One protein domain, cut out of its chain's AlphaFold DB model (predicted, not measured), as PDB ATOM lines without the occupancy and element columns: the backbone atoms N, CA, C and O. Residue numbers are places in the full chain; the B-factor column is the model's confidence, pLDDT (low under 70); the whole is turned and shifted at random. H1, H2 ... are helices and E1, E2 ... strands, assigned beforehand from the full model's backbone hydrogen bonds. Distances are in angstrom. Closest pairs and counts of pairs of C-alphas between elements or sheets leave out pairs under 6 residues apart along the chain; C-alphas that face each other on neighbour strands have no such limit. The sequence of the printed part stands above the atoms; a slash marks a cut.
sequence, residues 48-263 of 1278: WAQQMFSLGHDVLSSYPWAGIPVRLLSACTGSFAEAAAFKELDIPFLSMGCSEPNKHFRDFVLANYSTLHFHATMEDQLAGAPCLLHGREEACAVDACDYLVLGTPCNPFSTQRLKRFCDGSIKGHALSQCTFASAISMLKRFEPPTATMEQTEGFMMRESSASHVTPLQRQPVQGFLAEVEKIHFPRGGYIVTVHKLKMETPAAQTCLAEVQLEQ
ATOM      1  N   TRP A  48      43.706  25.738  10.057       55.62
ATOM      2  CA  TRP A  48      43.377  25.668   8.631       55.62
ATOM      3  C   TRP A  48      44.614  25.405   7.761       55.62
ATOM      4  O   TRP A  48      44.509  24.678   6.782       55.62
ATOM      5  N   ALA A  49      45.798  25.895   8.145       51.47
ATOM      6  CA  ALA A  49      47.056  25.558   7.478       51.47
ATOM      7  C   ALA A  49      47.424  24.083   7.708       51.47
ATOM      8  O   ALA A  49      48.031  23.462   6.847       51.47
ATOM      9  N   GLN A  50      47.003  23.491   8.831       55.38
ATOM     10  CA  GLN A  50      47.141  22.054   9.066       55.38
ATOM     11  C   GLN A  50      46.111  21.208   8.301       55.38
ATOM     12  O   GLN A  50      46.434  20.089   7.928       55.38
ATOM     13  N   GLN A  51      44.923  21.745   8.007       57.75
ATOM     14  CA  GLN A  51      43.952  21.106   7.107       57.75
ATOM     15  C   GLN A  51      44.377  21.212   5.632       57.75
ATOM     16  O   GLN A  51      44.287  20.229   4.899       57.75
ATOM     17  N   MET A  52      44.939  22.356   5.210       54.56
ATOM     18  CA  MET A  52      45.655  22.442   3.930       54.56
ATOM     19  C   MET A  52      46.881  21.525   3.916       54.56
ATOM     20  O   MET A  52      47.205  20.987   2.871       54.56
ATOM     21  N   PHE A  53      47.546  21.299   5.054       59.41
ATOM     22  CA  PHE A  53      48.622  20.317   5.130       59.41
ATOM     23  C   PHE A  53      48.103  18.883   5.023       59.41
ATOM     24  O   PHE A  53      48.727  18.124   4.317       59.41
ATOM     25  N   SER A  54      46.991  18.472   5.643       60.06
ATOM     26  CA  SER A  54      46.509  17.087   5.488       60.06
ATOM     27  C   SER A  54      45.974  16.805   4.082       60.06
ATOM     28  O   SER A  54      46.393  15.838   3.460       60.06
ATOM     29  N   LEU A  55      45.106  17.671   3.551       56.75
ATOM     30  CA  LEU A  55      44.536  17.499   2.207       56.75
ATOM     31  C   LEU A  55      45.575  17.778   1.113       56.75
ATOM     32  O   LEU A  55      45.685  17.042   0.137       56.75
ATOM     33  N   GLY A  56      46.371  18.830   1.298       55.03
ATOM     34  CA  GLY A  56      47.443  19.191   0.385       55.03
ATOM     35  C   GLY A  56      48.631  18.241   0.459       55.03
ATOM     36  O   GLY A  56      49.239  18.020  -0.568       55.03
ATOM     37  N   HIS A  57      48.975  17.621   1.592       60.31
ATOM     38  CA  HIS A  57      50.082  16.656   1.622       60.31
ATOM     39  C   HIS A  57      49.784  15.451   0.732       60.31
ATOM     40  O   HIS A  57      50.647  15.064  -0.045       60.31
ATOM     41  N   ASP A  58      48.582  14.882   0.776       58.53
ATOM     42  CA  ASP A  58      48.295  13.667   0.005       58.53
ATOM     43  C   ASP A  58      48.173  13.957  -1.507       58.53
ATOM     44  O   ASP A  58      48.638  13.164  -2.329       58.53
ATOM     45  N   VAL A  59      47.693  15.148  -1.887       57.31
ATOM     46  CA  VAL A  59      47.695  15.620  -3.287       57.31
ATOM     47  C   VAL A  59      49.092  16.065  -3.753       57.31
ATOM     48  O   VAL A  59      49.536  15.695  -4.832       57.31
ATOM     49  N   LEU A  60      49.840  16.826  -2.952       58.22
ATOM     50  CA  LEU A  60      51.155  17.365  -3.333       58.22
ATOM     51  C   LEU A  60      52.282  16.325  -3.233       58.22
ATOM     52  O   LEU A  60      53.283  16.465  -3.927       58.22
ATOM     53  N   SER A  61      52.146  15.287  -2.396       58.59
ATOM     54  CA  SER A  61      53.127  14.190  -2.291       58.59
ATOM     55  C   SER A  61      52.917  13.074  -3.317       58.59
ATOM     56  O   SER A  61      53.842  12.296  -3.555       58.59
ATOM     57  N   SER A  62      51.741  13.005  -3.949       58.09
ATOM     58  CA  SER A  62      51.483  12.116  -5.089       58.09
ATOM     59  C   SER A  62      51.922  12.721  -6.432       58.09
ATOM     60  O   SER A  62      52.159  11.975  -7.382       58.09
ATOM     61  N   TYR A  63      52.117  14.043  -6.510       59.03
ATOM     62  CA  TYR A  63      52.672  14.716  -7.688       59.03
ATOM     63  C   TYR A  63      54.217  14.772  -7.685       59.03
ATOM     64  O   TYR A  63      54.835  15.020  -6.647       59.03
ATOM     65  N   PRO A  64      54.888  14.616  -8.846       55.19
ATOM     66  CA  PRO A  64      56.352  14.551  -8.951       55.19
ATOM     67  C   PRO A  64      57.038  15.936  -8.911       55.19
ATOM     68  O   PRO A  64      57.922  16.228  -9.712       55.19
ATOM     69  N   TRP A  65      56.638  16.822  -7.992       60.59
ATOM     70  CA  TRP A  65      57.079  18.229  -7.938       60.59
ATOM     71  C   TRP A  65      58.250  18.511  -6.986       60.59
ATOM     72  O   TRP A  65      58.478  19.661  -6.613       60.59
ATOM     73  N   ALA A  66      59.018  17.495  -6.584       56.34
ATOM     74  CA  ALA A  66      60.165  17.659  -5.690       56.34
ATOM     75  C   ALA A  66      61.251  18.574  -6.308       56.34
ATOM     76  O   ALA A  66      62.147  18.112  -7.012       56.34
ATOM     77  N   GLY A  67      61.159  19.882  -6.036       73.81
ATOM     78  CA  GLY A  67      62.052  20.930  -6.543       73.81
ATOM     79  C   GLY A  67      61.405  21.983  -7.458       73.81
ATOM     80  O   GLY A  67      62.085  22.946  -7.808       73.81
ATOM     81  N   ILE A  68      60.123  21.857  -7.829       86.56
ATOM     82  CA  ILE A  68      59.418  22.838  -8.678       86.56
ATOM     83  C   ILE A  68      58.482  23.698  -7.808       86.56
ATOM     84  O   ILE A  68      57.645  23.135  -7.102       86.56
ATOM     85  N   PRO A  69      58.577  25.044  -7.837       91.62
ATOM     86  CA  PRO A  69      57.648  25.905  -7.110       91.62
ATOM     87  C   PRO A  69      56.214  25.786  -7.642       91.62
ATOM     88  O   PRO A  69      55.976  25.989  -8.831       91.62
ATOM     89  N   VAL A  70      55.252  25.535  -6.752       92.12
ATOM     90  CA  VAL A  70      53.821  25.468  -7.083       92.12
ATOM     91  C   VAL A  70      53.343  26.823  -7.609       92.12
ATOM     92  O   VAL A  70      53.467  27.840  -6.920       92.12
ATOM     93  N   ARG A  71      52.756  26.863  -8.808       95.31
ATOM     94  CA  ARG A  71      52.165  28.085  -9.365       95.31
ATOM     95  C   ARG A  71      50.841  28.384  -8.665       95.31
ATOM     96  O   ARG A  71      49.807  27.808  -8.995       95.31
ATOM     97  N   LEU A  72      50.885  29.276  -7.681       96.31
ATOM     98  CA  LEU A  72      49.759  29.651  -6.829       96.31
ATOM     99  C   LEU A  72      48.994  30.839  -7.425       96.31
ATOM    100  O   LEU A  72      49.557  31.915  -7.634       96.31
ATOM    101  N   LEU A  73      47.695  30.666  -7.643       97.31
ATOM    102  CA  LEU A  73      46.761  31.721  -8.026       97.31
ATOM    103  C   LEU A  73      45.801  31.998  -6.867       97.31
ATOM    104  O   LEU A  73      45.263  31.074  -6.264       97.31
ATOM    105  N   SER A  74      45.575  33.272  -6.560       97.81
ATOM    106  CA  SER A  74      44.707  33.710  -5.468       97.81
ATOM    107  C   SER A  74      43.672  34.712  -5.967       97.81
ATOM    108  O   SER A  74      43.994  35.604  -6.759       97.81
ATOM    109  N   ALA A  75      42.437  34.591  -5.476       97.31
ATOM    110  CA  ALA A  75      41.396  35.588  -5.680       97.31
ATOM    111  C   ALA A  75      40.542  35.822  -4.427       97.31
ATOM    112  O   ALA A  75      40.226  34.893  -3.681       97.31
ATOM    113  N   CYS A  76      40.167  37.089  -4.209       96.81
ATOM    114  CA  CYS A  76      39.786  37.615  -2.890       96.81
ATOM    115  C   CYS A  76      40.879  37.345  -1.837       96.81
ATOM    116  O   CYS A  76      40.622  36.823  -0.754       96.81
ATOM    117  N   THR A  77      42.115  37.696  -2.199       97.19
ATOM    118  CA  THR A  77      43.363  37.325  -1.520       97.19
ATOM    119  C   THR A  77      43.450  37.756  -0.051       97.19
ATOM    120  O   THR A  77      44.153  37.119   0.736       97.19
ATOM    121  N   GLY A  78      42.788  38.845   0.361       96.25
ATOM    122  CA  GLY A  78      42.919  39.373   1.719       96.25
ATOM    123  C   GLY A  78      44.388  39.589   2.108       96.25
ATOM    124  O   GLY A  78      45.159  40.199   1.371       96.25
ATOM    125  N   SER A  79      44.813  39.062   3.258       95.00
ATOM    126  CA  SER A  79      46.213  39.129   3.709       95.00
ATOM    127  C   SER A  79      47.156  38.091   3.066       95.00
ATOM    128  O   SER A  79      48.267  37.924   3.563       95.00
ATOM    129  N   PHE A  80      46.724  37.387   2.013       96.69
ATOM    130  CA  PHE A  80      47.430  36.280   1.347       96.69
ATOM    131  C   PHE A  80      47.847  35.173   2.330       96.69
ATOM    132  O   PHE A  80      49.019  34.829   2.488       96.69
ATOM    133  N   ALA A  81      46.858  34.659   3.067       92.62
ATOM    134  CA  ALA A  81      47.073  33.678   4.127       92.62
ATOM    135  C   ALA A  81      47.622  32.350   3.574       92.62
ATOM    136  O   ALA A  81      48.499  31.741   4.176       92.62
ATOM    137  N   GLU A  82      47.165  31.937   2.399       93.31
ATOM    138  CA  GLU A  82      47.635  30.767   1.670       93.31
ATOM    139  C   GLU A  82      49.145  30.825   1.376       93.31
ATOM    140  O   GLU A  82      49.843  29.853   1.646       93.31
ATOM    141  N   ALA A  83      49.691  31.974   0.966       93.94
ATOM    142  CA  ALA A  83      51.134  32.154   0.781       93.94
ATOM    143  C   ALA A  83      51.910  32.078   2.107       93.94
ATOM    144  O   ALA A  83      52.998  31.500   2.162       93.94
ATOM    145  N   ALA A  84      51.334  32.610   3.191       89.44
ATOM    146  CA  ALA A  84      51.889  32.448   4.533       89.44
ATOM    147  C   ALA A  84      51.945  30.963   4.932       89.44
ATOM    148  O   ALA A  84      52.964  30.496   5.431       89.44
ATOM    149  N   ALA A  85      50.878  30.204   4.669       85.06
ATOM    150  CA  ALA A  85      50.829  28.779   4.969       85.06
ATOM    151  C   ALA A  85      51.813  27.966   4.124       85.06
ATOM    152  O   ALA A  85      52.518  27.139   4.685       85.06
ATOM    153  N   PHE A  86      51.927  28.217   2.817       88.38
ATOM    154  CA  PHE A  86      52.915  27.529   1.978       88.38
ATOM    155  C   PHE A  86      54.342  27.771   2.505       88.38
ATOM    156  O   PHE A  86      55.117  26.826   2.626       88.38
ATOM    157  N   LYS A  87      54.650  28.999   2.948       87.56
ATOM    158  CA  LYS A  87      55.928  29.341   3.593       87.56
ATOM    159  C   LYS A  87      56.153  28.627   4.937       87.56
ATOM    160  O   LYS A  87      57.240  28.112   5.167       87.56
ATOM    161  N   GLU A  88      55.149  28.559   5.812       80.31
ATOM    162  CA  GLU A  88      55.219  27.838   7.105       80.31
ATOM    163  C   GLU A  88      55.260  26.300   6.953       80.31
ATOM    164  O   GLU A  88      55.616  25.573   7.885       80.31
ATOM    165  N   LEU A  89      54.870  25.790   5.782       79.38
ATOM    166  CA  LEU A  89      54.914  24.373   5.420       79.38
ATOM    167  C   LEU A  89      56.155  23.996   4.591       79.38
ATOM    168  O   LEU A  89      56.302  22.821   4.270       79.38
ATOM    169  N   ASP A  90      57.032  24.960   4.289       82.88
ATOM    170  CA  ASP A  90      58.217  24.815   3.424       82.88
ATOM    171  C   ASP A  90      57.884  24.303   2.003       82.88
ATOM    172  O   ASP A  90      58.639  23.563   1.375       82.88
ATOM    173  N   ILE A  91      56.713  24.699   1.488       85.12
ATOM    174  CA  ILE A  91      56.270  24.416   0.120       85.12
ATOM    175  C   ILE A  91      56.740  25.576  -0.772       85.12
ATOM    176  O   ILE A  91      56.236  26.695  -0.618       85.12
ATOM    177  N   PRO A  92      57.676  25.362  -1.717       90.88
ATOM    178  CA  PRO A  92      58.085  26.410  -2.642       90.88
ATOM    179  C   PRO A  92      56.910  26.783  -3.551       90.88
ATOM    180  O   PRO A  92      56.221  25.910  -4.079       90.88
ATOM    181  N   PHE A  93      56.684  28.080  -3.764       95.25
ATOM    182  CA  PHE A  93      55.607  28.569  -4.624       95.25
ATOM    183  C   PHE A  93      56.008  29.804  -5.427       95.25
ATOM    184  O   PHE A  93      56.866  30.588  -5.023       95.25
ATOM    185  N   LEU A  94      55.334  29.981  -6.559       96.75
ATOM    186  CA  LEU A  94      55.372  31.174  -7.391       96.75
ATOM    187  C   LEU A  94      53.952  31.735  -7.460       96.75
ATOM    188  O   LEU A  94      53.049  31.076  -7.972       96.75
ATOM    189  N   SER A  95      53.725  32.939  -6.931       97.38
ATOM    190  CA  SER A  95      52.407  33.570  -7.027       97.38
ATOM    191  C   SER A  95      52.185  34.111  -8.441       97.38
ATOM    192  O   SER A  95      52.718  35.161  -8.802       97.38
ATOM    193  N   MET A  96      51.383  33.394  -9.229       97.88
ATOM    194  CA  MET A  96      51.006  33.781 -10.593       97.88
ATOM    195  C   MET A  96      50.116  35.017 -10.587       97.88
ATOM    196  O   MET A  96      50.252  35.891 -11.433       97.88
ATOM    197  N   GLY A  97      49.222  35.131  -9.605       97.12
ATOM    198  CA  GLY A  97      48.499  36.373  -9.410       97.12
ATOM    199  C   GLY A  97      47.607  36.413  -8.181       97.12
ATOM    200  O   GLY A  97      47.224  35.380  -7.631       97.12
ATOM    201  N   CYS A  98      47.249  37.633  -7.802       98.12
ATOM    202  CA  CYS A  98      46.341  37.959  -6.708       98.12
ATOM    203  C   CYS A  98      45.217  38.885  -7.200       98.12
ATOM    204  O   CYS A  98      45.407  39.672  -8.136       98.12
ATOM    205  N   SER A  99      44.069  38.867  -6.521       97.81
ATOM    206  CA  SER A  99      43.041  39.904  -6.668       97.81
ATOM    207  C   SER A  99      42.377  40.247  -5.342       97.81
ATOM    208  O   SER A  99      41.943  39.375  -4.591       97.81
ATOM    209  N   GLU A 100      42.296  41.542  -5.033       97.69
ATOM    210  CA  GLU A 100      41.789  42.008  -3.738       97.69
ATOM    211  C   GLU A 100      41.270  43.457  -3.815       97.69
ATOM    212  O   GLU A 100      42.076  44.373  -4.009       97.69
ATOM    213  N   PRO A 101      39.957  43.714  -3.624       96.12
ATOM    214  CA  PRO A 101      39.362  45.052  -3.751       96.12
ATOM    215  C   PRO A 101      39.823  46.060  -2.694       96.12
ATOM    216  O   PRO A 101      39.882  47.265  -2.975       96.12
ATOM    217  N   ASN A 102      40.213  45.622  -1.498       93.81
ATOM    218  CA  ASN A 102      40.692  46.502  -0.442       93.81
ATOM    219  C   ASN A 102      42.172  46.863  -0.635       93.81
ATOM    220  O   ASN A 102      43.068  46.040  -0.439       93.81
ATOM    221  N   LYS A 103      42.446  48.143  -0.921       96.19
ATOM    222  CA  LYS A 103      43.813  48.658  -1.100       96.19
ATOM    223  C   LYS A 103      44.746  48.298   0.062       96.19
ATOM    224  O   LYS A 103      45.901  47.994  -0.186       96.19
ATOM    225  N   HIS A 104      44.272  48.286   1.309       89.56
ATOM    226  CA  HIS A 104      45.136  47.998   2.461       89.56
ATOM    227  C   HIS A 104      45.628  46.554   2.506       89.56
ATOM    228  O   HIS A 104      46.736  46.305   2.970       89.56
ATOM    229  N   PHE A 105      44.825  45.615   2.006       94.25
ATOM    230  CA  PHE A 105      45.261  44.238   1.842       94.25
ATOM    231  C   PHE A 105      46.232  44.109   0.664       94.25
ATOM    232  O   PHE A 105      47.281  43.501   0.836       94.25
ATOM    233  N   ARG A 106      45.995  44.797  -0.465       96.62
ATOM    234  CA  ARG A 106      46.987  44.879  -1.560       96.62
ATOM    235  C   ARG A 106      48.337  45.425  -1.089       96.62
ATOM    236  O   ARG A 106      49.364  44.800  -1.326       96.62
ATOM    237  N   ASP A 107      48.322  46.550  -0.375       93.44
ATOM    238  CA  ASP A 107      49.515  47.191   0.190       93.44
ATOM    239  C   ASP A 107      50.261  46.242   1.146       93.44
ATOM    240  O   ASP A 107      51.487  46.177   1.119       93.44
ATOM    241  N   PHE A 108      49.530  45.482   1.972       93.38
ATOM    242  CA  PHE A 108      50.108  44.477   2.866       93.38
ATOM    243  C   PHE A 108      50.744  43.316   2.094       93.38
ATOM    244  O   PHE A 108      51.873  42.933   2.392       93.38
ATOM    245  N   VAL A 109      50.047  42.762   1.102       95.25
ATOM    246  CA  VAL A 109      50.537  41.613   0.333       95.25
ATOM    247  C   VAL A 109      51.795  41.985  -0.449       95.25
ATOM    248  O   VAL A 109      52.793  41.284  -0.329       95.25
ATOM    249  N   LEU A 110      51.798  43.131  -1.135       94.94
ATOM    250  CA  LEU A 110      52.961  43.636  -1.874       94.94
ATOM    251  C   LEU A 110      54.166  43.980  -0.981       94.94
ATOM    252  O   LEU A 110      55.294  44.004  -1.463       94.94
ATOM    253  N   ALA A 111      53.950  44.237   0.312       91.44
ATOM    254  CA  ALA A 111      55.027  44.461   1.274       91.44
ATOM    255  C   ALA A 111      55.637  43.163   1.842       91.44
ATOM    256  O   ALA A 111      56.708  43.221   2.442       91.44
ATOM    257  N   ASN A 112      54.968  42.011   1.691       93.38
ATOM    258  CA  ASN A 112      55.359  40.744   2.328       93.38
ATOM    259  C   ASN A 112      55.640  39.599   1.336       93.38
ATOM    260  O   ASN A 112      56.359  38.664   1.687       93.38
ATOM    261  N   TYR A 113      55.089  39.663   0.121       95.75
ATOM    262  CA  TYR A 113      55.155  38.606  -0.888       95.75
ATOM    263  C   TYR A 113      55.354  39.194  -2.288       95.75
ATOM    264  O   TYR A 113      54.785  40.231  -2.628       95.75
ATOM    265  N   SER A 114      56.113  38.492  -3.128       95.38
ATOM    266  CA  SER A 114      56.133  38.729  -4.570       95.38
ATOM    267  C   SER A 114      54.940  38.039  -5.239       95.38
ATOM    268  O   SER A 114      54.562  36.923  -4.884       95.38
ATOM    269  N   THR A 115      54.353  38.703  -6.233       96.50
ATOM    270  CA  THR A 115      53.362  38.131  -7.152       96.50
ATOM    271  C   THR A 115      53.605  38.700  -8.541       96.50
ATOM    272  O   THR A 115      54.007  39.859  -8.653       96.50
ATOM    273  N   LEU A 116      53.404  37.897  -9.585       96.44
ATOM    274  CA  LEU A 116      53.593  38.342 -10.967       96.44
ATOM    275  C   LEU A 116      52.500  39.334 -11.385       96.44
ATOM    276  O   LEU A 116      52.776  40.297 -12.093       96.44
ATOM    277  N   HIS A 117      51.265  39.146 -10.913       96.62
ATOM    278  CA  HIS A 117      50.129  39.975 -11.315       96.62
ATOM    279  C   HIS A 117      49.226  40.320 -10.130       96.62
ATOM    280  O   HIS A 117      48.793  39.441  -9.391       96.62
ATOM    281  N   PHE A 118      48.854  41.591  -9.972       97.38
ATOM    282  CA  PHE A 118      47.919  42.002  -8.918       97.38
ATOM    283  C   PHE A 118      46.736  42.778  -9.496       97.38
ATOM    284  O   PHE A 118      46.896  43.901  -9.958       97.38
ATOM    285  N   HIS A 119      45.531  42.218  -9.433       96.38
ATOM    286  CA  HIS A 119      44.312  42.846  -9.948       96.38
ATOM    287  C   HIS A 119      43.507  43.536  -8.841       96.38
ATOM    288  O   HIS A 119      43.578  43.168  -7.663       96.38
ATOM    289  N   ALA A 120      42.728  44.560  -9.201       96.00
ATOM    290  CA  ALA A 120      41.889  45.257  -8.231       96.00
ATOM    291  C   ALA A 120      40.692  44.399  -7.788       96.00
ATOM    292  O   ALA A 120      40.342  44.433  -6.615       96.00
ATOM    293  N   THR A 121      40.100  43.599  -8.674       96.12
ATOM    294  CA  THR A 121      38.997  42.676  -8.362       96.12
ATOM    295  C   THR A 121      39.217  41.294  -8.984       96.12
ATOM    296  O   THR A 121      40.083  41.124  -9.846       96.12
ATOM    297  N   MET A 122      38.449  40.292  -8.538       96.12
ATOM    298  CA  MET A 122      38.452  38.958  -9.159       96.12
ATOM    299  C   MET A 122      37.951  39.050 -10.604       96.12
ATOM    300  O   MET A 122      38.454  38.374 -11.491       96.12
ATOM    301  N   GLU A 123      36.994  39.937 -10.849       95.56
ATOM    302  CA  GLU A 123      36.422  40.229 -12.155       95.56
ATOM    303  C   GLU A 123      37.461  40.847 -13.113       95.56
ATOM    304  O   GLU A 123      37.515  40.458 -14.278       95.56
ATOM    305  N   ASP A 124      38.350  41.721 -12.626       94.88
ATOM    306  CA  ASP A 124      39.480  42.252 -13.407       94.88
ATOM    307  C   ASP A 124      40.483  41.143 -13.785       94.88
ATOM    308  O   ASP A 124      40.937  41.070 -14.927       94.88
ATOM    309  N   GLN A 125      40.796  40.246 -12.838       95.56
ATOM    310  CA  GLN A 125      41.670  39.082 -13.051       95.56
ATOM    311  C   GLN A 125      41.062  38.093 -14.060       95.56
ATOM    312  O   GLN A 125      41.762  37.570 -14.926       95.56
ATOM    313  N   LEU A 126      39.744  37.887 -13.995       94.31
ATOM    314  CA  LEU A 126      38.969  37.091 -14.950       94.31
ATOM    315  C   LEU A 126      38.900  37.706 -16.342       94.31
ATOM    316  O   LEU A 126      38.839  36.966 -17.323       94.31
ATOM    317  N   ALA A 127      38.879  39.033 -16.440       93.19
ATOM    318  CA  ALA A 127      38.880  39.741 -17.712       93.19
ATOM    319  C   ALA A 127      40.270  39.765 -18.372       93.19
ATOM    320  O   ALA A 127      40.357  39.953 -19.583       93.19
ATOM    321  N   GLY A 128      41.348  39.561 -17.605       91.38
ATOM    322  CA  GLY A 128      42.709  39.883 -18.050       91.38
ATOM    323  C   GLY A 128      42.918  41.396 -18.182       91.38
ATOM    324  O   GLY A 128      43.625  41.853 -19.077       91.38
ATOM    325  N   ALA A 129      42.238  42.181 -17.339       92.06
ATOM    326  CA  ALA A 129      42.393  43.629 -17.308       92.06
ATOM    327  C   ALA A 129      43.816  44.012 -16.846       92.06
ATOM    328  O   ALA A 129      44.433  43.253 -16.097       92.06
ATOM    329  N   PRO A 130      44.349  45.190 -17.232       92.50
ATOM    330  CA  PRO A 130      45.702  45.593 -16.853       92.50
ATOM    331  C   PRO A 130      45.912  45.546 -15.334       92.50
ATOM    332  O   PRO A 130      45.184  46.190 -14.570       92.50
ATOM    333  N   CYS A 131      46.897  44.763 -14.886       94.56
ATOM    334  CA  CYS A 131      47.149  44.599 -13.462       94.56
ATOM    335  C   CYS A 131      47.841  45.838 -12.865       94.56
ATOM    336  O   CYS A 131      48.505  46.623 -13.542       94.56
ATOM    337  N   LEU A 132      47.727  45.990 -11.550       94.31
ATOM    338  CA  LEU A 132      48.248  47.120 -10.783       94.31
ATOM    339  C   LEU A 132      49.786  47.172 -10.707       94.31
ATOM    340  O   LEU A 132      50.315  48.160 -10.205       94.31
ATOM    341  N   LEU A 133      50.489  46.131 -11.174       94.06
ATOM    342  CA  LEU A 133      51.956  46.054 -11.193       94.06
ATOM    343  C   LEU A 133      52.573  46.462 -12.536       94.06
ATOM    344  O   LEU A 133      53.632  47.082 -12.540       94.06
ATOM    345  N   HIS A 134      51.919  46.152 -13.659       90.88
ATOM    346  CA  HIS A 134      52.498  46.301 -15.006       90.88
ATOM    347  C   HIS A 134      51.992  47.529 -15.785       90.88
ATOM    348  O   HIS A 134      52.351  47.730 -16.941       90.88
ATOM    349  N   GLY A 135      51.190  48.394 -15.159       78.56
ATOM    350  CA  GLY A 135      50.701  49.616 -15.800       78.56
ATOM    351  C   GLY A 135      49.595  49.357 -16.829       78.56
ATOM    352  O   GLY A 135      48.870  48.370 -16.737       78.56
ATOM    353  N   ARG A 136      49.398  50.292 -17.767       73.75
ATOM    354  CA  ARG A 136      48.281  50.265 -18.738       73.75
ATOM    355  C   ARG A 136      48.655  49.792 -20.146       73.75
ATOM    356  O   ARG A 136      47.759  49.694 -20.976       73.75
ATOM    357  N   GLU A 137      49.937  49.586 -20.433       59.19
ATOM    358  CA  GLU A 137      50.430  49.558 -21.820       59.19
ATOM    359  C   GLU A 137      50.507  48.152 -22.437       59.19
ATOM    360  O   GLU A 137      50.586  48.041 -23.655       59.19
ATOM    361  N   GLU A 138      50.368  47.085 -21.640       60.06
ATOM    362  CA  GLU A 138      50.352  45.700 -22.132       60.06
ATOM    363  C   GLU A 138      49.177  44.879 -21.574       60.06
ATOM    364  O   GLU A 138      48.679  45.106 -20.466       60.06
ATOM    365  N   ALA A 139      48.724  43.898 -22.361       65.50
ATOM    366  CA  ALA A 139      47.668  42.967 -21.977       65.50
ATOM    367  C   ALA A 139      48.194  41.979 -20.923       65.50
ATOM    368  O   ALA A 139      48.857  40.994 -21.238       65.50
ATOM    369  N   CYS A 140      47.894  42.260 -19.657       78.12
ATOM    370  CA  CYS A 140      48.433  41.538 -18.511       78.12
ATOM    371  C   CYS A 140      47.717  40.193 -18.270       78.12
ATOM    372  O   CYS A 140      46.950  40.042 -17.318       78.12
ATOM    373  N   ALA A 141      47.950  39.214 -19.143       84.62
ATOM    374  CA  ALA A 141      47.399  37.870 -18.997       84.62
ATOM    375  C   ALA A 141      48.068  37.113 -17.837       84.62
ATOM    376  O   ALA A 141      49.288  37.028 -17.772       84.62
ATOM    377  N   VAL A 142      47.258  36.535 -16.945       93.00
ATOM    378  CA  VAL A 142      47.739  35.586 -15.933       93.00
ATOM    379  C   VAL A 142      47.837  34.200 -16.562       93.00
ATOM    380  O   VAL A 142      46.839  33.693 -17.080       93.00
ATOM    381  N   ASP A 143      49.020  33.596 -16.492       92.75
ATOM    382  CA  ASP A 143      49.271  32.228 -16.951       92.75
ATOM    383  C   ASP A 143      48.504  31.168 -16.140       92.75
ATOM    384  O   ASP A 143      47.996  31.411 -15.042       92.75
ATOM    385  N   ALA A 144      48.465  29.942 -16.671       92.56
ATOM    386  CA  ALA A 144      47.919  28.786 -15.968       92.56
ATOM    387  C   ALA A 144      48.624  28.539 -14.619       92.56
ATOM    388  O   ALA A 144      49.845  28.685 -14.494       92.56
ATOM    389  N   CYS A 145      47.851  28.102 -13.627       93.50
ATOM    390  CA  CYS A 145      48.314  27.797 -12.278       93.50
ATOM    391  C   CYS A 145      48.211  26.300 -11.957       93.50
ATOM    392  O   CYS A 145      47.516  25.550 -12.641       93.50
ATOM    393  N   ASP A 146      48.912  25.881 -10.905       91.44
ATOM    394  CA  ASP A 146      48.856  24.522 -10.355       91.44
ATOM    395  C   ASP A 146      47.854  24.444  -9.193       91.44
ATOM    396  O   ASP A 146      47.179  23.432  -9.011       91.44
ATOM    397  N   TYR A 147      47.725  25.540  -8.432       92.00
ATOM    398  CA  TYR A 147      46.849  25.640  -7.265       92.00
ATOM    399  C   TYR A 147      46.069  26.963  -7.272       92.00
ATOM    400  O   TYR A 147      46.669  28.033  -7.389       92.00
ATOM    401  N   LEU A 148      44.743  26.913  -7.110       94.12
ATOM    402  CA  LEU A 148      43.866  28.092  -7.034       94.12
ATOM    403  C   LEU A 148      43.194  28.223  -5.656       94.12
ATOM    404  O   LEU A 148      42.478  27.320  -5.231       94.12
ATOM    405  N   VAL A 149      43.339  29.373  -4.994       94.94
ATOM    406  CA  VAL A 149      42.641  29.705  -3.738       94.94
ATOM    407  C   VAL A 149      41.590  30.798  -3.960       94.94
ATOM    408  O   VAL A 149      41.871  31.839  -4.552       94.94
ATOM    409  N   LEU A 150      40.370  30.559  -3.467       95.06
ATOM    410  CA  LEU A 150      39.201  31.433  -3.616       95.06
ATOM    411  C   LEU A 150      38.633  31.846  -2.243       95.06
ATOM    412  O   LEU A 150      37.849  31.116  -1.635       95.06
ATOM    413  N   GLY A 151      38.981  33.044  -1.765       92.88
ATOM    414  CA  GLY A 151      38.513  33.618  -0.490       92.88
ATOM    415  C   GLY A 151      37.186  34.383  -0.598       92.88
ATOM    416  O   GLY A 151      37.102  35.545  -0.198       92.88
ATOM    417  N   THR A 152      36.165  33.802  -1.239       94.31
ATOM    418  CA  THR A 152      34.988  34.570  -1.707       94.31
ATOM    419  C   THR A 152      34.211  35.279  -0.572       94.31
ATOM    420  O   THR A 152      34.084  34.740   0.531       94.31
ATOM    421  N   PRO A 153      33.618  36.473  -0.799       93.56
ATOM    422  CA  PRO A 153      33.125  37.306   0.299       93.56
ATOM    423  C   PRO A 153      32.016  36.653   1.140       93.56
ATOM    424  O   PRO A 153      30.905  36.427   0.665       93.56
ATOM    425  N   CYS A 154      32.267  36.449   2.436       94.06
ATOM    426  CA  CYS A 154      31.355  35.713   3.320       94.06
ATOM    427  C   CYS A 154      30.141  36.501   3.853       94.06
ATOM    428  O   CYS A 154      29.205  35.928   4.418       94.06
ATOM    429  N   ASN A 155      30.104  37.822   3.649       93.75
ATOM    430  CA  ASN A 155      29.030  38.704   4.127       93.75
ATOM    431  C   ASN A 155      27.587  38.286   3.756       93.75
ATOM    432  O   ASN A 155      26.713  38.471   4.609       93.75
ATOM    433  N   PRO A 156      27.272  37.740   2.558       94.69
ATOM    434  CA  PRO A 156      25.920  37.270   2.257       94.69
ATOM    435  C   PRO A 156      25.470  36.143   3.194       94.69
ATOM    436  O   PRO A 156      24.299  36.108   3.588       94.69
ATOM    437  N   PHE A 157      26.416  35.267   3.549       93.94
ATOM    438  CA  PHE A 157      26.204  33.956   4.158       93.94
ATOM    439  C   PHE A 157      26.465  33.932   5.668       93.94
ATOM    440  O   PHE A 157      25.971  33.038   6.340       93.94
ATOM    441  N   SER A 158      27.183  34.905   6.234       92.69
ATOM    442  CA  SER A 158      27.520  34.933   7.664       92.69
ATOM    443  C   SER A 158      26.292  34.861   8.587       92.69
ATOM    444  O   SER A 158      25.369  35.673   8.498       92.69
ATOM    445  N   THR A 159      26.315  33.931   9.551       87.94
ATOM    446  CA  THR A 159      25.322  33.791  10.639       87.94
ATOM    447  C   THR A 159      25.128  35.075  11.450       87.94
ATOM    448  O   THR A 159      24.055  35.295  12.004       87.94
ATOM    449  N   GLN A 160      26.136  35.950  11.485       87.56
ATOM    450  CA  GLN A 160      26.121  37.207  12.238       87.56
ATOM    451  C   GLN A 160      25.313  38.317  11.537       87.56
ATOM    452  O   GLN A 160      25.005  39.351  12.136       87.56
ATOM    453  N   ARG A 161      24.938  38.127  10.264       91.12
ATOM    454  CA  ARG A 161      24.115  39.075   9.505       91.12
ATOM    455  C   ARG A 161      22.643  38.929   9.906       91.12
ATOM    456  O   ARG A 161      21.963  38.016   9.457       91.12
ATOM    457  N   LEU A 162      22.116  39.907  10.652       87.62
ATOM    458  CA  LEU A 162      20.730  39.948  11.169       87.62
ATOM    459  C   LEU A 162      19.617  39.607  10.158       87.62
ATOM    460  O   LEU A 162      18.560  39.132  10.552       87.62
ATOM    461  N   LYS A 163      19.823  39.891   8.865       90.81
ATOM    462  CA  LYS A 163      18.851  39.616   7.795       90.81
ATOM    463  C   LYS A 163      19.141  38.346   6.994       90.81
ATOM    464  O   LYS A 163      18.491  38.153   5.974       90.81
ATOM    465  N   ARG A 164      20.121  37.515   7.368       91.12
ATOM    466  CA  ARG A 164      20.550  36.362   6.557       91.12
ATOM    467  C   ARG A 164      19.375  35.455   6.192       91.12
ATOM    468  O   ARG A 164      19.147  35.247   5.012       91.12
ATOM    469  N   PHE A 165      18.621  35.004   7.194       92.00
ATOM    470  CA  PHE A 165      17.526  34.042   7.033       92.00
ATOM    471  C   PHE A 165      16.204  34.642   6.510       92.00
ATOM    472  O   PHE A 165      15.180  33.959   6.515       92.00
ATOM    473  N   CYS A 166      16.185  35.908   6.084       93.25
ATOM    474  CA  CYS A 166      15.022  36.474   5.401       93.25
ATOM    475  C   CYS A 166      14.980  35.971   3.948       93.25
ATOM    476  O   CYS A 166      16.014  35.959   3.278       93.25
ATOM    477  N   ASP A 167      13.800  35.616   3.436       92.25
ATOM    478  CA  ASP A 167      13.649  35.133   2.059       92.25
ATOM    479  C   ASP A 167      14.258  36.099   1.030       92.25
ATOM    480  O   ASP A 167      14.136  37.323   1.131       92.25
ATOM    481  N   GLY A 168      14.994  35.545   0.062       90.56
ATOM    482  CA  GLY A 168      15.708  36.306  -0.969       90.56
ATOM    483  C   GLY A 168      16.910  37.136  -0.484       90.56
ATOM    484  O   GLY A 168      17.638  37.673  -1.314       90.56
ATOM    485  N   SER A 169      17.182  37.227   0.823       93.31
ATOM    486  CA  SER A 169      18.201  38.126   1.394       93.31
ATOM    487  C   SER A 169      19.647  37.744   1.075       93.31
ATOM    488  O   SER A 169      20.532  38.607   1.091       93.31
ATOM    489  N   ILE A 170      19.908  36.465   0.794       92.94
ATOM    490  CA  ILE A 170      21.192  36.002   0.250       92.94
ATOM    491  C   ILE A 170      21.258  36.327  -1.249       92.94
ATOM    492  O   ILE A 170      22.221  36.948  -1.693       92.94
ATOM    493  N   LYS A 171      20.207  36.010  -2.019       88.44
ATOM    494  CA  LYS A 171      20.143  36.264  -3.472       88.44
ATOM    495  C   LYS A 171      20.307  37.749  -3.825       88.44
ATOM    496  O   LYS A 171      21.039  38.077  -4.748       88.44
ATOM    497  N   GLY A 172      19.650  38.641  -3.085       91.31
ATOM    498  CA  GLY A 172      19.689  40.092  -3.302       91.31
ATOM    499  C   GLY A 172      20.916  40.807  -2.724       91.31
ATOM    500  O   GLY A 172      20.936  42.036  -2.691       91.31
ATOM    501  N   HIS A 173      21.916  40.085  -2.211       94.56
ATOM    502  CA  HIS A 173      23.147  40.692  -1.711       94.56
ATOM    503  C   HIS A 173      24.174  40.818  -2.845       94.56
ATOM    504  O   HIS A 173      24.550  39.814  -3.440       94.56
ATOM    505  N   ALA A 174      24.678  42.030  -3.105       91.81
ATOM    506  CA  ALA A 174      25.557  42.317  -4.249       91.81
ATOM    507  C   ALA A 174      26.781  41.382  -4.350       91.81
ATOM    508  O   ALA A 174      27.133  40.934  -5.434       91.81
ATOM    509  N   LEU A 175      27.393  41.026  -3.213       92.62
ATOM    510  CA  LEU A 175      28.570  40.144  -3.191       92.62
ATOM    511  C   LEU A 175      28.271  38.658  -3.471       92.62
ATOM    512  O   LEU A 175      29.207  37.900  -3.694       92.62
ATOM    513  N   SER A 176      27.005  38.224  -3.489       92.38
ATOM    514  CA  SER A 176      26.662  36.820  -3.774       92.38
ATOM    515  C   SER A 176      27.047  36.411  -5.196       92.38
ATOM    516  O   SER A 176      27.403  35.260  -5.425       92.38
ATOM    517  N   GLN A 177      27.019  37.349  -6.148       90.94
ATOM    518  CA  GLN A 177      27.447  37.092  -7.523       90.94
ATOM    519  C   GLN A 177      28.948  36.773  -7.616       90.94
ATOM    520  O   GLN A 177      29.326  35.945  -8.435       90.94
ATOM    521  N   CYS A 178      29.785  37.337  -6.740       92.88
ATOM    522  CA  CYS A 178      31.216  37.021  -6.700       92.88
ATOM    523  C   CYS A 178      31.445  35.541  -6.322       92.88
ATOM    524  O   CYS A 178      32.183  34.825  -6.994       92.88
ATOM    525  N   THR A 179      30.719  35.040  -5.316       91.88
ATOM    526  CA  THR A 179      30.774  33.625  -4.907       91.88
ATOM    527  C   THR A 179      30.163  32.662  -5.927       91.88
ATOM    528  O   THR A 179      30.705  31.583  -6.119       91.88
ATOM    529  N   PHE A 180      29.043  33.004  -6.572       90.00
ATOM    530  CA  PHE A 180      28.348  32.060  -7.464       90.00
ATOM    531  C   PHE A 180      28.744  32.155  -8.941       90.00
ATOM    532  O   PHE A 180      28.675  31.148  -9.632       90.00
ATOM    533  N   ALA A 181      29.123  33.330  -9.447       91.31
ATOM    534  CA  ALA A 181      29.480  33.516 -10.853       91.31
ATOM    535  C   ALA A 181      30.995  33.660 -11.029       91.31
ATOM    536  O   ALA A 181      31.591  32.890 -11.774       91.31
ATOM    537  N   SER A 182      31.634  34.596 -10.319       94.56
ATOM    538  CA  SER A 182      33.064  34.883 -10.507       94.56
ATOM    539  C   SER A 182      33.948  33.700 -10.091       94.56
ATOM    540  O   SER A 182      34.813  33.291 -10.858       94.56
ATOM    541  N   ALA A 183      33.674  33.062  -8.949       93.25
ATOM    542  CA  ALA A 183      34.405  31.868  -8.511       93.25
ATOM    543  C   ALA A 183      34.323  30.697  -9.514       93.25
ATOM    544  O   ALA A 183      35.326  30.047  -9.799       93.25
ATOM    545  N   ILE A 184      33.144  30.461 -10.100       92.75
ATOM    546  CA  ILE A 184      32.941  29.413 -11.114       92.75
ATOM    547  C   ILE A 184      33.653  29.783 -12.420       92.75
ATOM    548  O   ILE A 184      34.280  28.932 -13.044       92.75
ATOM    549  N   SER A 185      33.636  31.062 -12.803       94.50
ATOM    550  CA  SER A 185      34.420  31.569 -13.932       94.50
ATOM    551  C   SER A 185      35.932  31.442 -13.708       94.50
ATOM    552  O   SER A 185      36.645  31.209 -14.676       94.50
ATOM    553  N   MET A 186      36.436  31.543 -12.468       94.88
ATOM    554  CA  MET A 186      37.864  31.332 -12.167       94.88
ATOM    555  C   MET A 186      38.251  29.874 -12.413       94.88
ATOM    556  O   MET A 186      39.235  29.609 -13.099       94.88
ATOM    557  N   LEU A 187      37.441  28.934 -11.916       92.88
ATOM    558  CA  LEU A 187      37.633  27.501 -12.147       92.88
ATOM    559  C   LEU A 187      37.595  27.164 -13.649       92.88
ATOM    560  O   LEU A 187      38.499  26.493 -14.138       92.88
ATOM    561  N   LYS A 188      36.609  27.700 -14.386       91.81
ATOM    562  CA  LYS A 188      36.460  27.507 -15.843       91.81
ATOM    563  C   LYS A 188      37.561  28.187 -16.674       91.81
ATOM    564  O   LYS A 188      37.875  27.692 -17.745       91.81
ATOM    565  N   ARG A 189      38.126  29.323 -16.236       92.50
ATOM    566  CA  ARG A 189      39.155  30.065 -16.998       92.50
ATOM    567  C   ARG A 189      40.567  29.513 -16.803       92.50
ATOM    568  O   ARG A 189      41.352  29.553 -17.744       92.50
ATOM    569  N   PHE A 190      40.908  29.084 -15.589       92.69
ATOM    570  CA  PHE A 190      42.282  28.700 -15.247       92.69
ATOM    571  C   PHE A 190      42.519  27.186 -15.225       92.69
ATOM    572  O   PHE A 190      43.679  26.783 -15.206       92.69
ATOM    573  N   GLU A 191      41.450  26.375 -15.236       91.75
ATOM    574  CA  GLU A 191      41.483  24.900 -15.225       91.75
ATOM    575  C   GLU A 191      42.552  24.317 -14.270       91.75
ATOM    576  O   GLU A 191      43.386  23.501 -14.682       91.75
ATOM    577  N   PRO A 192      42.594  24.768 -12.999       89.81
ATOM    578  CA  PRO A 192      43.677  24.417 -12.093       89.81
ATOM    579  C   PRO A 192      43.646  22.913 -11.753       89.81
ATOM    580  O   PRO A 192      42.570  22.395 -11.447       89.81
ATOM    581  N   PRO A 193      44.804  22.224 -11.712       84.94
ATOM    582  CA  PRO A 193      44.929  20.855 -11.203       84.94
ATOM    583  C   PRO A 193      44.363  20.660  -9.794       84.94
ATOM    584  O   PRO A 193      43.933  19.565  -9.442       84.94
ATOM    585  N   THR A 194      44.389  21.705  -8.961       85.31
ATOM    586  CA  THR A 194      43.778  21.712  -7.630       85.31
ATOM    587  C   THR A 194      43.236  23.100  -7.301       85.31
ATOM    588  O   THR A 194      43.883  24.120  -7.540       85.31
ATOM    589  N   ALA A 195      42.045  23.156  -6.708       88.62
ATOM    590  CA  ALA A 195      41.452  24.394  -6.215       88.62
ATOM    591  C   ALA A 195      40.912  24.230  -4.792       88.62
ATOM    592  O   ALA A 195      40.532  23.134  -4.388       88.62
ATOM    593  N   THR A 196      40.851  25.339  -4.056       89.31
ATOM    594  CA  THR A 196      40.338  25.450  -2.684       89.31
ATOM    595  C   THR A 196      39.482  26.707  -2.563       89.31
ATOM    596  O   THR A 196      39.907  27.787  -2.970       89.31
ATOM    597  N   MET A 197      38.290  26.598  -1.975       90.75
ATOM    598  CA  MET A 197      37.403  27.744  -1.740       90.75
ATOM    599  C   MET A 197      37.004  27.841  -0.269       90.75
ATOM    600  O   MET A 197      36.300  26.973   0.239       90.75
ATOM    601  N   GLU A 198      37.392  28.936   0.388       90.00
ATOM    602  CA  GLU A 198      36.966  29.242   1.755       90.00
ATOM    603  C   GLU A 198      35.565  29.857   1.750       90.00
ATOM    604  O   GLU A 198      35.227  30.696   0.904       90.00
ATOM    605  N   GLN A 199      34.735  29.426   2.703       91.88
ATOM    606  CA  GLN A 199      33.462  30.065   2.982       91.88
ATOM    607  C   GLN A 199      32.937  29.713   4.384       91.88
ATOM    608  O   GLN A 199      33.136  28.609   4.885       91.88
ATOM    609  N   THR A 200      32.186  30.636   4.994       89.44
ATOM    610  CA  THR A 200      31.604  30.473   6.337       89.44
ATOM    611  C   THR A 200      30.528  29.383   6.436       89.44
ATOM    612  O   THR A 200      29.775  29.141   5.494       89.44
ATOM    613  N   GLU A 201      30.346  28.825   7.644       85.94
ATOM    614  CA  GLU A 201      29.302  27.833   7.998       85.94
ATOM    615  C   GLU A 201      27.903  28.179   7.462       85.94
ATOM    616  O   GLU A 201      27.131  27.301   7.083       85.94
ATOM    617  N   GLY A 202      27.566  29.468   7.382       90.50
ATOM    618  CA  GLY A 202      26.272  29.914   6.882       90.50
ATOM    619  C   GLY A 202      26.026  29.701   5.376       90.50
ATOM    620  O   GLY A 202      24.911  29.929   4.905       90.50
ATOM    621  N   PHE A 203      27.016  29.211   4.632       92.31
ATOM    622  CA  PHE A 203      26.861  28.696   3.267       92.31
ATOM    623  C   PHE A 203      26.306  27.258   3.233       92.31
ATOM    624  O   PHE A 203      25.681  26.864   2.251       92.31
ATOM    625  N   MET A 204      26.447  26.510   4.338       89.31
ATOM    626  CA  MET A 204      25.941  25.139   4.522       89.31
ATOM    627  C   MET A 204      24.644  25.053   5.341       89.31
ATOM    628  O   MET A 204      24.149  23.962   5.597       89.31
ATOM    629  N   MET A 205      24.064  26.178   5.774       91.31
ATOM    630  CA  MET A 205      22.735  26.191   6.410       91.31
ATOM    631  C   MET A 205      21.725  26.910   5.518       91.31
ATOM    632  O   MET A 205      22.104  27.774   4.727       91.31
ATOM    633  N   ARG A 206      20.443  26.561   5.687       92.81
ATOM    634  CA  ARG A 206      19.299  27.066   4.912       92.81
ATOM    635  C   ARG A 206      19.374  28.554   4.556       92.81
ATOM    636  O   ARG A 206      19.689  29.385   5.410       92.81
ATOM    637  N   GLU A 207      19.031  28.885   3.307       91.62
ATOM    638  CA  GLU A 207      19.020  30.271   2.816       91.62
ATOM    639  C   GLU A 207      18.065  31.172   3.610       91.62
ATOM    640  O   GLU A 207      18.343  32.353   3.811       91.62
ATOM    641  N   SER A 208      16.945  30.612   4.067       92.00
ATOM    642  CA  SER A 208      15.920  31.312   4.833       92.00
ATOM    643  C   SER A 208      15.241  30.387   5.836       92.00
ATOM    644  O   SER A 208      15.399  29.170   5.772       92.00
ATOM    645  N   SER A 209      14.459  30.947   6.759       86.25
ATOM    646  CA  SER A 209      13.665  30.144   7.702       86.25
ATOM    647  C   SER A 209      12.583  29.291   7.026       86.25
ATOM    648  O   SER A 209      12.178  28.289   7.608       86.25
ATOM    649  N   ALA A 210      12.131  29.675   5.825       87.44
ATOM    650  CA  ALA A 210      11.106  28.975   5.045       87.44
ATOM    651  C   ALA A 210      11.678  27.943   4.051       87.44
ATOM    652  O   ALA A 210      10.927  27.154   3.485       87.44
ATOM    653  N   SER A 211      12.996  27.939   3.834       86.38
ATOM    654  CA  SER A 211      13.677  27.015   2.927       86.38
ATOM    655  C   SER A 211      14.429  25.928   3.697       86.38
ATOM    656  O   SER A 211      14.982  26.176   4.768       86.38
ATOM    657  N   HIS A 212      14.508  24.728   3.124       87.81
ATOM    658  CA  HIS A 212      15.474  23.699   3.533       87.81
ATOM    659  C   HIS A 212      16.757  23.733   2.689       87.81
ATOM    660  O   HIS A 212      17.761  23.142   3.071       87.81
ATOM    661  N   VAL A 213      16.739  24.455   1.566       88.06
ATOM    662  CA  VAL A 213      17.852  24.544   0.617       88.06
ATOM    663  C   VAL A 213      18.932  25.471   1.170       88.06
ATOM    664  O   VAL A 213      18.648  26.593   1.601       88.06
ATOM    665  N   THR A 214      20.176  25.004   1.158       92.12
ATOM    666  CA  THR A 214      21.365  25.784   1.528       92.12
ATOM    667  C   THR A 214      21.912  26.552   0.312       92.12
ATOM    668  O   THR A 214      21.663  26.139  -0.822       92.12
ATOM    669  N   PRO A 215      22.680  27.642   0.499       90.25
ATOM    670  CA  PRO A 215      23.416  28.296  -0.590       90.25
ATOM    671  C   PRO A 215      24.239  27.322  -1.454       90.25
ATOM    672  O   PRO A 215      24.246  27.454  -2.676       90.25
ATOM    673  N   LEU A 216      24.859  26.313  -0.831       89.19
ATOM    674  CA  LEU A 216      25.608  25.244  -1.501       89.19
ATOM    675  C   LEU A 216      24.731  24.376  -2.437       89.19
ATOM    676  O   LEU A 216      25.165  24.014  -3.528       89.19
ATOM    677  N   GLN A 217      23.487  24.082  -2.036       84.88
ATOM    678  CA  GLN A 217      22.550  23.157  -2.706       84.88
ATOM    679  C   GLN A 217      21.530  23.838  -3.644       84.88
ATOM    680  O   GLN A 217      20.547  23.219  -4.056       84.88
ATOM    681  N   ARG A 218      21.683  25.136  -3.930       79.50
ATOM    682  CA  ARG A 218      20.643  25.968  -4.561       79.50
ATOM    683  C   ARG A 218      20.123  25.429  -5.911       79.50
ATOM    684  O   ARG A 218      20.897  25.112  -6.796       79.50
ATOM    685  N   GLN A 219      18.807  25.462  -6.126       58.53
ATOM    686  CA  GLN A 219      18.148  25.366  -7.446       58.53
ATOM    687  C   GLN A 219      17.210  26.588  -7.639       58.53
ATOM    688  O   GLN A 219      16.945  27.275  -6.642       58.53
ATOM    689  N   PRO A 220      16.722  26.964  -8.851       48.25
ATOM    690  CA  PRO A 220      16.709  26.250 -10.140       48.25
ATOM    691  C   PRO A 220      17.699  26.769 -11.200       48.25
ATOM    692  O   PRO A 220      17.694  26.283 -12.325       48.25
ATOM    693  N   VAL A 221      18.554  27.738 -10.865       50.06
ATOM    694  CA  VAL A 221      19.830  27.883 -11.578       50.06
ATOM    695  C   VAL A 221      20.796  26.990 -10.819       50.06
ATOM    696  O   VAL A 221      20.912  27.146  -9.605       50.06
ATOM    697  N   GLN A 222      21.348  26.017 -11.539       57.19
ATOM    698  CA  GLN A 222      22.240  24.943 -11.096       57.19
ATOM    699  C   GLN A 222      23.090  25.345  -9.877       57.19
ATOM    700  O   GLN A 222      23.763  26.375  -9.894       57.19
ATOM    701  N   GLY A 223      23.000  24.562  -8.798       69.56
ATOM    702  CA  GLY A 223      23.667  24.872  -7.531       69.56
ATOM    703  C   GLY A 223      25.178  24.941  -7.676       69.56
ATOM    704  O   GLY A 223      25.725  24.403  -8.631       69.56
ATOM    705  N   PHE A 224      25.857  25.576  -6.717       82.81
ATOM    706  CA  PHE A 224      27.306  25.787  -6.809       82.81
ATOM    707  C   PHE A 224      28.061  24.477  -7.083       82.81
ATOM    708  O   PHE A 224      28.878  24.435  -7.993       82.81
ATOM    709  N   LEU A 225      27.715  23.394  -6.375       82.06
ATOM    710  CA  LEU A 225      28.269  22.065  -6.655       82.06
ATOM    711  C   LEU A 225      27.906  21.571  -8.064       82.06
ATOM    712  O   LEU A 225      28.806  21.245  -8.822       82.06
ATOM    713  N   ALA A 226      26.635  21.633  -8.467       82.50
ATOM    714  CA  ALA A 226      26.169  21.157  -9.774       82.50
ATOM    715  C   ALA A 226      26.714  21.939 -10.994       82.50
ATOM    716  O   ALA A 226      26.689  21.419 -12.107       82.50
ATOM    717  N   GLU A 227      27.170  23.186 -10.829       83.75
ATOM    718  CA  GLU A 227      27.919  23.920 -11.865       83.75
ATOM    719  C   GLU A 227      29.408  23.558 -11.872       83.75
ATOM    720  O   GLU A 227      30.014  23.553 -12.942       83.75
ATOM    721  N   VAL A 228      30.002  23.264 -10.708       83.75
ATOM    722  CA  VAL A 228      31.413  22.855 -10.600       83.75
ATOM    723  C   VAL A 228      31.602  21.402 -11.060       83.75
ATOM    724  O   VAL A 228      32.531  21.138 -11.812       83.75
ATOM    725  N   GLU A 229      30.663  20.503 -10.747       83.06
ATOM    726  CA  GLU A 229      30.565  19.118 -11.256       83.06
ATOM    727  C   GLU A 229      30.518  19.044 -12.795       83.06
ATOM    728  O   GLU A 229      30.834  18.016 -13.386       83.06
ATOM    729  N   LYS A 230      30.112  20.132 -13.463       83.81
ATOM    730  CA  LYS A 230      30.047  20.231 -14.933       83.81
ATOM    731  C   LYS A 230      31.311  20.780 -15.572       83.81
ATOM    732  O   LYS A 230      31.399  20.816 -16.799       83.81
ATOM    733  N   ILE A 231      32.263  21.250 -14.774       81.44
ATOM    734  CA  ILE A 231      33.567  21.654 -15.279       81.44
ATOM    735  C   ILE A 231      34.373  20.371 -15.452       81.44
ATOM    736  O   ILE A 231      34.723  19.707 -14.481       81.44
ATOM    737  N   HIS A 232      34.659  20.009 -16.699       78.69
ATOM    738  CA  HIS A 232      35.670  18.999 -16.962       78.69
ATOM    739  C   HIS A 232      37.039  19.622 -16.684       78.69
ATOM    740  O   HIS A 232      37.391  20.622 -17.305       78.69
ATOM    741  N   PHE A 233      37.789  19.059 -15.738       74.56
ATOM    742  CA  PHE A 233      39.122  19.528 -15.370       74.56
ATOM    743  C   PHE A 233      40.175  18.604 -16.007       74.56
ATOM    744  O   PHE A 233      40.497  17.564 -15.433       74.56
ATOM    745  N   PRO A 234      40.755  18.950 -17.173       68.56
ATOM    746  CA  PRO A 234      41.665  18.063 -17.910       68.56
ATOM    747  C   PRO A 234      43.027  17.834 -17.223       68.56
ATOM    748  O   PRO A 234      43.912  17.210 -17.806       68.56
ATOM    749  N   ARG A 235      43.237  18.375 -16.013       65.88
ATOM    750  CA  ARG A 235      44.515  18.355 -15.281       65.88
ATOM    751  C   ARG A 235      44.425  17.911 -13.814       65.88
ATOM    752  O   ARG A 235      45.448  17.942 -13.141       65.88
ATOM    753  N   GLY A 236      43.258  17.516 -13.299       61.22
ATOM    754  CA  GLY A 236      43.129  17.061 -11.905       61.22
ATOM    755  C   GLY A 236      41.722  17.193 -11.316       61.22
ATOM    756  O   GLY A 236      40.799  17.643 -11.988       61.22
ATOM    757  N   GLY A 237      41.562  16.791 -10.053       60.50
ATOM    758  CA  GLY A 237      40.320  16.939  -9.284       60.50
ATOM    759  C   GLY A 237      40.304  18.204  -8.416       60.50
ATOM    760  O   GLY A 237      41.345  18.712  -8.002       60.50
ATOM    761  N   TYR A 238      39.114  18.716  -8.097       62.22
ATOM    762  CA  TYR A 238      38.939  19.908  -7.257       62.22
ATOM    763  C   TYR A 238      38.531  19.552  -5.818       62.22
ATOM    764  O   TYR A 238      37.807  18.586  -5.596       62.22
ATOM    765  N   ILE A 239      38.921  20.374  -4.830       62.19
ATOM    766  CA  ILE A 239      38.560  20.162  -3.417       62.19
ATOM    767  C   ILE A 239      37.880  21.417  -2.845       62.19
ATOM    768  O   ILE A 239      38.521  22.383  -2.431       62.19
ATOM    769  N   VAL A 240      36.545  21.411  -2.770       58.69
ATOM    770  CA  VAL A 240      35.783  22.496  -2.119       58.69
ATOM    771  C   VAL A 240      35.743  22.276  -0.599       58.69
ATOM    772  O   VAL A 240      34.907  21.529  -0.095       58.69
ATOM    773  N   THR A 241      36.618  22.956   0.149       59.09
ATOM    774  CA  THR A 241      36.671  22.897   1.623       59.09
ATOM    775  C   THR A 241      35.908  24.046   2.296       59.09
ATOM    776  O   THR A 241      36.448  25.115   2.582       59.09
ATOM    777  N   VAL A 242      34.635  23.834   2.639       55.66
ATOM    778  CA  VAL A 242      33.846  24.857   3.353       55.66
ATOM    779  C   VAL A 242      34.216  24.893   4.845       55.66
ATOM    780  O   VAL A 242      33.775  24.060   5.637       55.66
ATOM    781  N   HIS A 243      35.035  25.866   5.250       60.22
ATOM    782  CA  HIS A 243      35.611  25.927   6.596       60.22
ATOM    783  C   HIS A 243      34.673  26.520   7.668       60.22
ATOM    784  O   HIS A 243      34.149  27.635   7.580       60.22
ATOM    785  N   LYS A 244      34.527  25.805   8.788       59.03
ATOM    786  CA  LYS A 244      33.703  26.227   9.931       59.03
ATOM    787  C   LYS A 244      34.396  27.286  10.801       59.03
ATOM    788  O   LYS A 244      34.918  26.998  11.876       59.03
ATOM    789  N   LEU A 245      34.347  28.552  10.380       49.69
ATOM    790  CA  LEU A 245      34.833  29.693  11.171       49.69
ATOM    791  C   LEU A 245      33.970  29.982  12.423       49.69
ATOM    792  O   LEU A 245      33.222  30.961  12.489       49.69
ATOM    793  N   LYS A 246      34.142  29.179  13.482       47.56
ATOM    794  CA  LYS A 246      33.732  29.535  14.853       47.56
ATOM    795  C   LYS A 246      34.575  30.716  15.354       47.56
ATOM    796  O   LYS A 246      35.593  30.537  16.023       47.56
ATOM    797  N   MET A 247      34.104  31.941  15.118       41.31
ATOM    798  CA  MET A 247      34.701  33.189  15.640       41.31
ATOM    799  C   MET A 247      34.683  33.320  17.182       41.31
ATOM    800  O   MET A 247      34.979  34.386  17.716       41.31
ATOM    801  N   GLU A 248      34.341  32.263  17.922       40.47
ATOM    802  CA  GLU A 248      34.280  32.237  19.390       40.47
ATOM    803  C   GLU A 248      35.638  31.959  20.063       40.47
ATOM    804  O   GLU A 248      35.770  32.134  21.278       40.47
ATOM    805  N   THR A 249      36.663  31.538  19.310       43.19
ATOM    806  CA  THR A 249      37.991  31.255  19.877       43.19
ATOM    807  C   THR A 249      38.794  32.550  20.131       43.19
ATOM    808  O   THR A 249      39.024  33.337  19.207       43.19
ATOM    809  N   PRO A 250      39.285  32.802  21.367       38.75
ATOM    810  CA  PRO A 250      40.024  34.033  21.685       38.75
ATOM    811  C   PRO A 250      41.330  34.223  20.899       38.75
ATOM    812  O   PRO A 250      41.787  35.352  20.731       38.75
ATOM    813  N   ALA A 251      41.940  33.134  20.420       37.44
ATOM    814  CA  ALA A 251      43.174  33.177  19.637       37.44
ATOM    815  C   ALA A 251      42.965  33.857  18.271       37.44
ATOM    816  O   ALA A 251      43.693  34.796  17.948       37.44
ATOM    817  N   ALA A 252      41.924  33.464  17.526       39.44
ATOM    818  CA  ALA A 252      41.606  34.055  16.226       39.44
ATOM    819  C   ALA A 252      41.287  35.555  16.345       39.44
ATOM    820  O   ALA A 252      41.807  36.361  15.579       39.44
ATOM    821  N   GLN A 253      40.513  35.944  17.367       39.72
ATOM    822  CA  GLN A 253      40.202  37.352  17.645       39.72
ATOM    823  C   GLN A 253      41.443  38.183  18.012       39.72
ATOM    824  O   GLN A 253      41.489  39.373  17.707       39.72
ATOM    825  N   THR A 254      42.448  37.575  18.653       39.41
ATOM    826  CA  THR A 254      43.690  38.267  19.035       39.41
ATOM    827  C   THR A 254      44.564  38.538  17.809       39.41
ATOM    828  O   THR A 254      44.960  39.679  17.600       39.41
ATOM    829  N   CYS A 255      44.791  37.530  16.959       37.38
ATOM    830  CA  CYS A 255      45.611  37.673  15.750       37.38
ATOM    831  C   CYS A 255      45.009  38.693  14.760       37.38
ATOM    832  O   CYS A 255      45.703  39.593  14.293       37.38
ATOM    833  N   LEU A 256      43.691  38.634  14.524       41.34
ATOM    834  CA  LEU A 256      42.986  39.610  13.678       41.34
ATOM    835  C   LEU A 256      43.079  41.044  14.228       41.34
ATOM    836  O   LEU A 256      43.215  41.989  13.452       41.34
ATOM    837  N   ALA A 257      43.038  41.216  15.554       41.22
ATOM    838  CA  ALA A 257      43.195  42.521  16.189       41.22
ATOM    839  C   ALA A 257      44.638  43.051  16.116       41.22
ATOM    840  O   ALA A 257      44.824  44.257  15.969       41.22
ATOM    841  N   GLU A 258      45.649  42.180  16.191       38.62
ATOM    842  CA  GLU A 258      47.062  42.557  16.042       38.62
ATOM    843  C   GLU A 258      47.363  43.018  14.603       38.62
ATOM    844  O   GLU A 258      47.875  44.124  14.423       38.62
ATOM    845  N   VAL A 259      46.914  42.275  13.581       39.59
ATOM    846  CA  VAL A 259      47.069  42.662  12.161       39.59
ATOM    847  C   VAL A 259      46.329  43.970  11.837       39.59
ATOM    848  O   VAL A 259      46.893  44.872  11.215       39.59
ATOM    849  N   GLN A 260      45.081  44.135  12.297       40.28
ATOM    850  CA  GLN A 260      44.327  45.383  12.097       40.28
ATOM    851  C   GLN A 260      44.964  46.588  12.811       40.28
ATOM    852  O   GLN A 260      44.826  47.725  12.351       40.28
ATOM    853  N   LEU A 261      45.659  46.366  13.930       41.66
ATOM    854  CA  LEU A 261      46.356  47.418  14.666       41.66
ATOM    855  C   LEU A 261      47.644  47.848  13.956       41.66
ATOM    856  O   LEU A 261      47.888  49.049  13.833       41.66
ATOM    857  N   GLU A 262      48.442  46.904  13.457       39.22
ATOM    858  CA  GLU A 262      49.647  47.210  12.674       39.22
ATOM    859  C   GLU A 262      49.300  47.985  11.396       39.22
ATOM    860  O   GLU A 262      49.942  48.993  11.095       39.22
ATOM    861  N   GLN A 263      48.196  47.629  10.730       43.81
ATOM    862  CA  GLN A 263      47.642  48.406   9.615       43.81
ATOM    863  C   GLN A 263      47.287  49.852  10.017       43.81
ATOM    864  O   GLN A 263      47.641  50.789   9.300       43.81
TER     865      GLN A 263
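Overview. This is residues 48 to 263 of the 1278 residues of the protein "Hypothetical protein" of Symbiodinium sp. CCMP2592 (UniProt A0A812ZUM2). A small sheet of four parallel strands, in the order E2 E1 E3 E4, has H2 over one face and H4 and H5 over the other, while residues 151 to 175 and 198 to 223, with no named element, run out beyond the ends of E3 and E4. H1 and H3 only graze the sheet, H6 packs on H5, and residues 247 to 258, of which 250 to 258 belong to H7, stick out from the body. The 216 printed residues include seven named helices and four named strands, in the order H1 E1 H2 E2 H3 H4 E3 H5 E4 H6 H7; the class is mixed, helices and strands, with under half of the residues in named elements. The whole is compact, with a radius of gyration of the C-alphas of 17.5 A and spans of 52 by 43 by 41 A.

Arrangement. H1, residues 48 to 62, is close to but not clearly touching H2, residues 81 to 88; their closest C-alphas, of Ala 49 and Ala 85, are 5.6 A apart. E1, residues 70 to 75, H2 and E2, residues 93 to 99, form a strand-helix-strand unit, two parallel neighbour strands with a helix between them along the chain, and its crossover is right-handed. N 72 and O 94 are 2.8 A apart, within hydrogen-bond range. H2 is over E1 at a height over the sheet of 10.0 A. H3, residues 103 to 112, is only just on the sheet, with 5 pairs of C-alphas within 10 A, and only grazes it. H4, residues 122 to 127, touches H5, residues 176 to 190, at a steep tilt of 46 degrees; their closest C-alphas, of Leu 126 and Met 186, are 6.5 A apart. Both are on the opposite face from H2. E3, residues 147 to 150, H5 and E4, residues 194 to 197, form a second strand-helix-strand unit, and its crossover is right-handed. N 73 and O 147, 2.8 A, join E1 and E3 within hydrogen-bond range, as N 196 and O 148, 2.8 A, do E3 and E4. H5 runs along E3, at 7 degrees on the local plane. H6, residues 224 to 228, touches H5, the closest C-alphas being those of Phe 180 and Phe 224, 6.4 A. H7, residues 250 to 263, is close to but not clearly touching H3. Every O i to N i+4 pair is within hydrogen-bond range in H2, H3, H4, H6 and H7, against 9 of 11 in H1 and in H5.

Along the chain. H1 begins at C-alpha 48 (43.377, 25.668, 8.631) and is 20.9 A long. E1 and E2 are 16.1 A and 17.0 A long. H5 is 21.0 A long. H7, 20.3 A, ends at C-alpha 263 (47.642, 48.406, 9.615).

Size, cuts and confidence. The two C-alphas farthest apart, of Gly 67 and Ala 210, are 52.9 A apart. The printed part has no cut. The links H4 to E3, E3 to H5, E4 to H6 and H6 to H7 are long. The mean pLDDT of the printed part is 81.1, and 57 residues are under 70: 48 to 66, 137 to 139, 219 to 223 and 234 to 263.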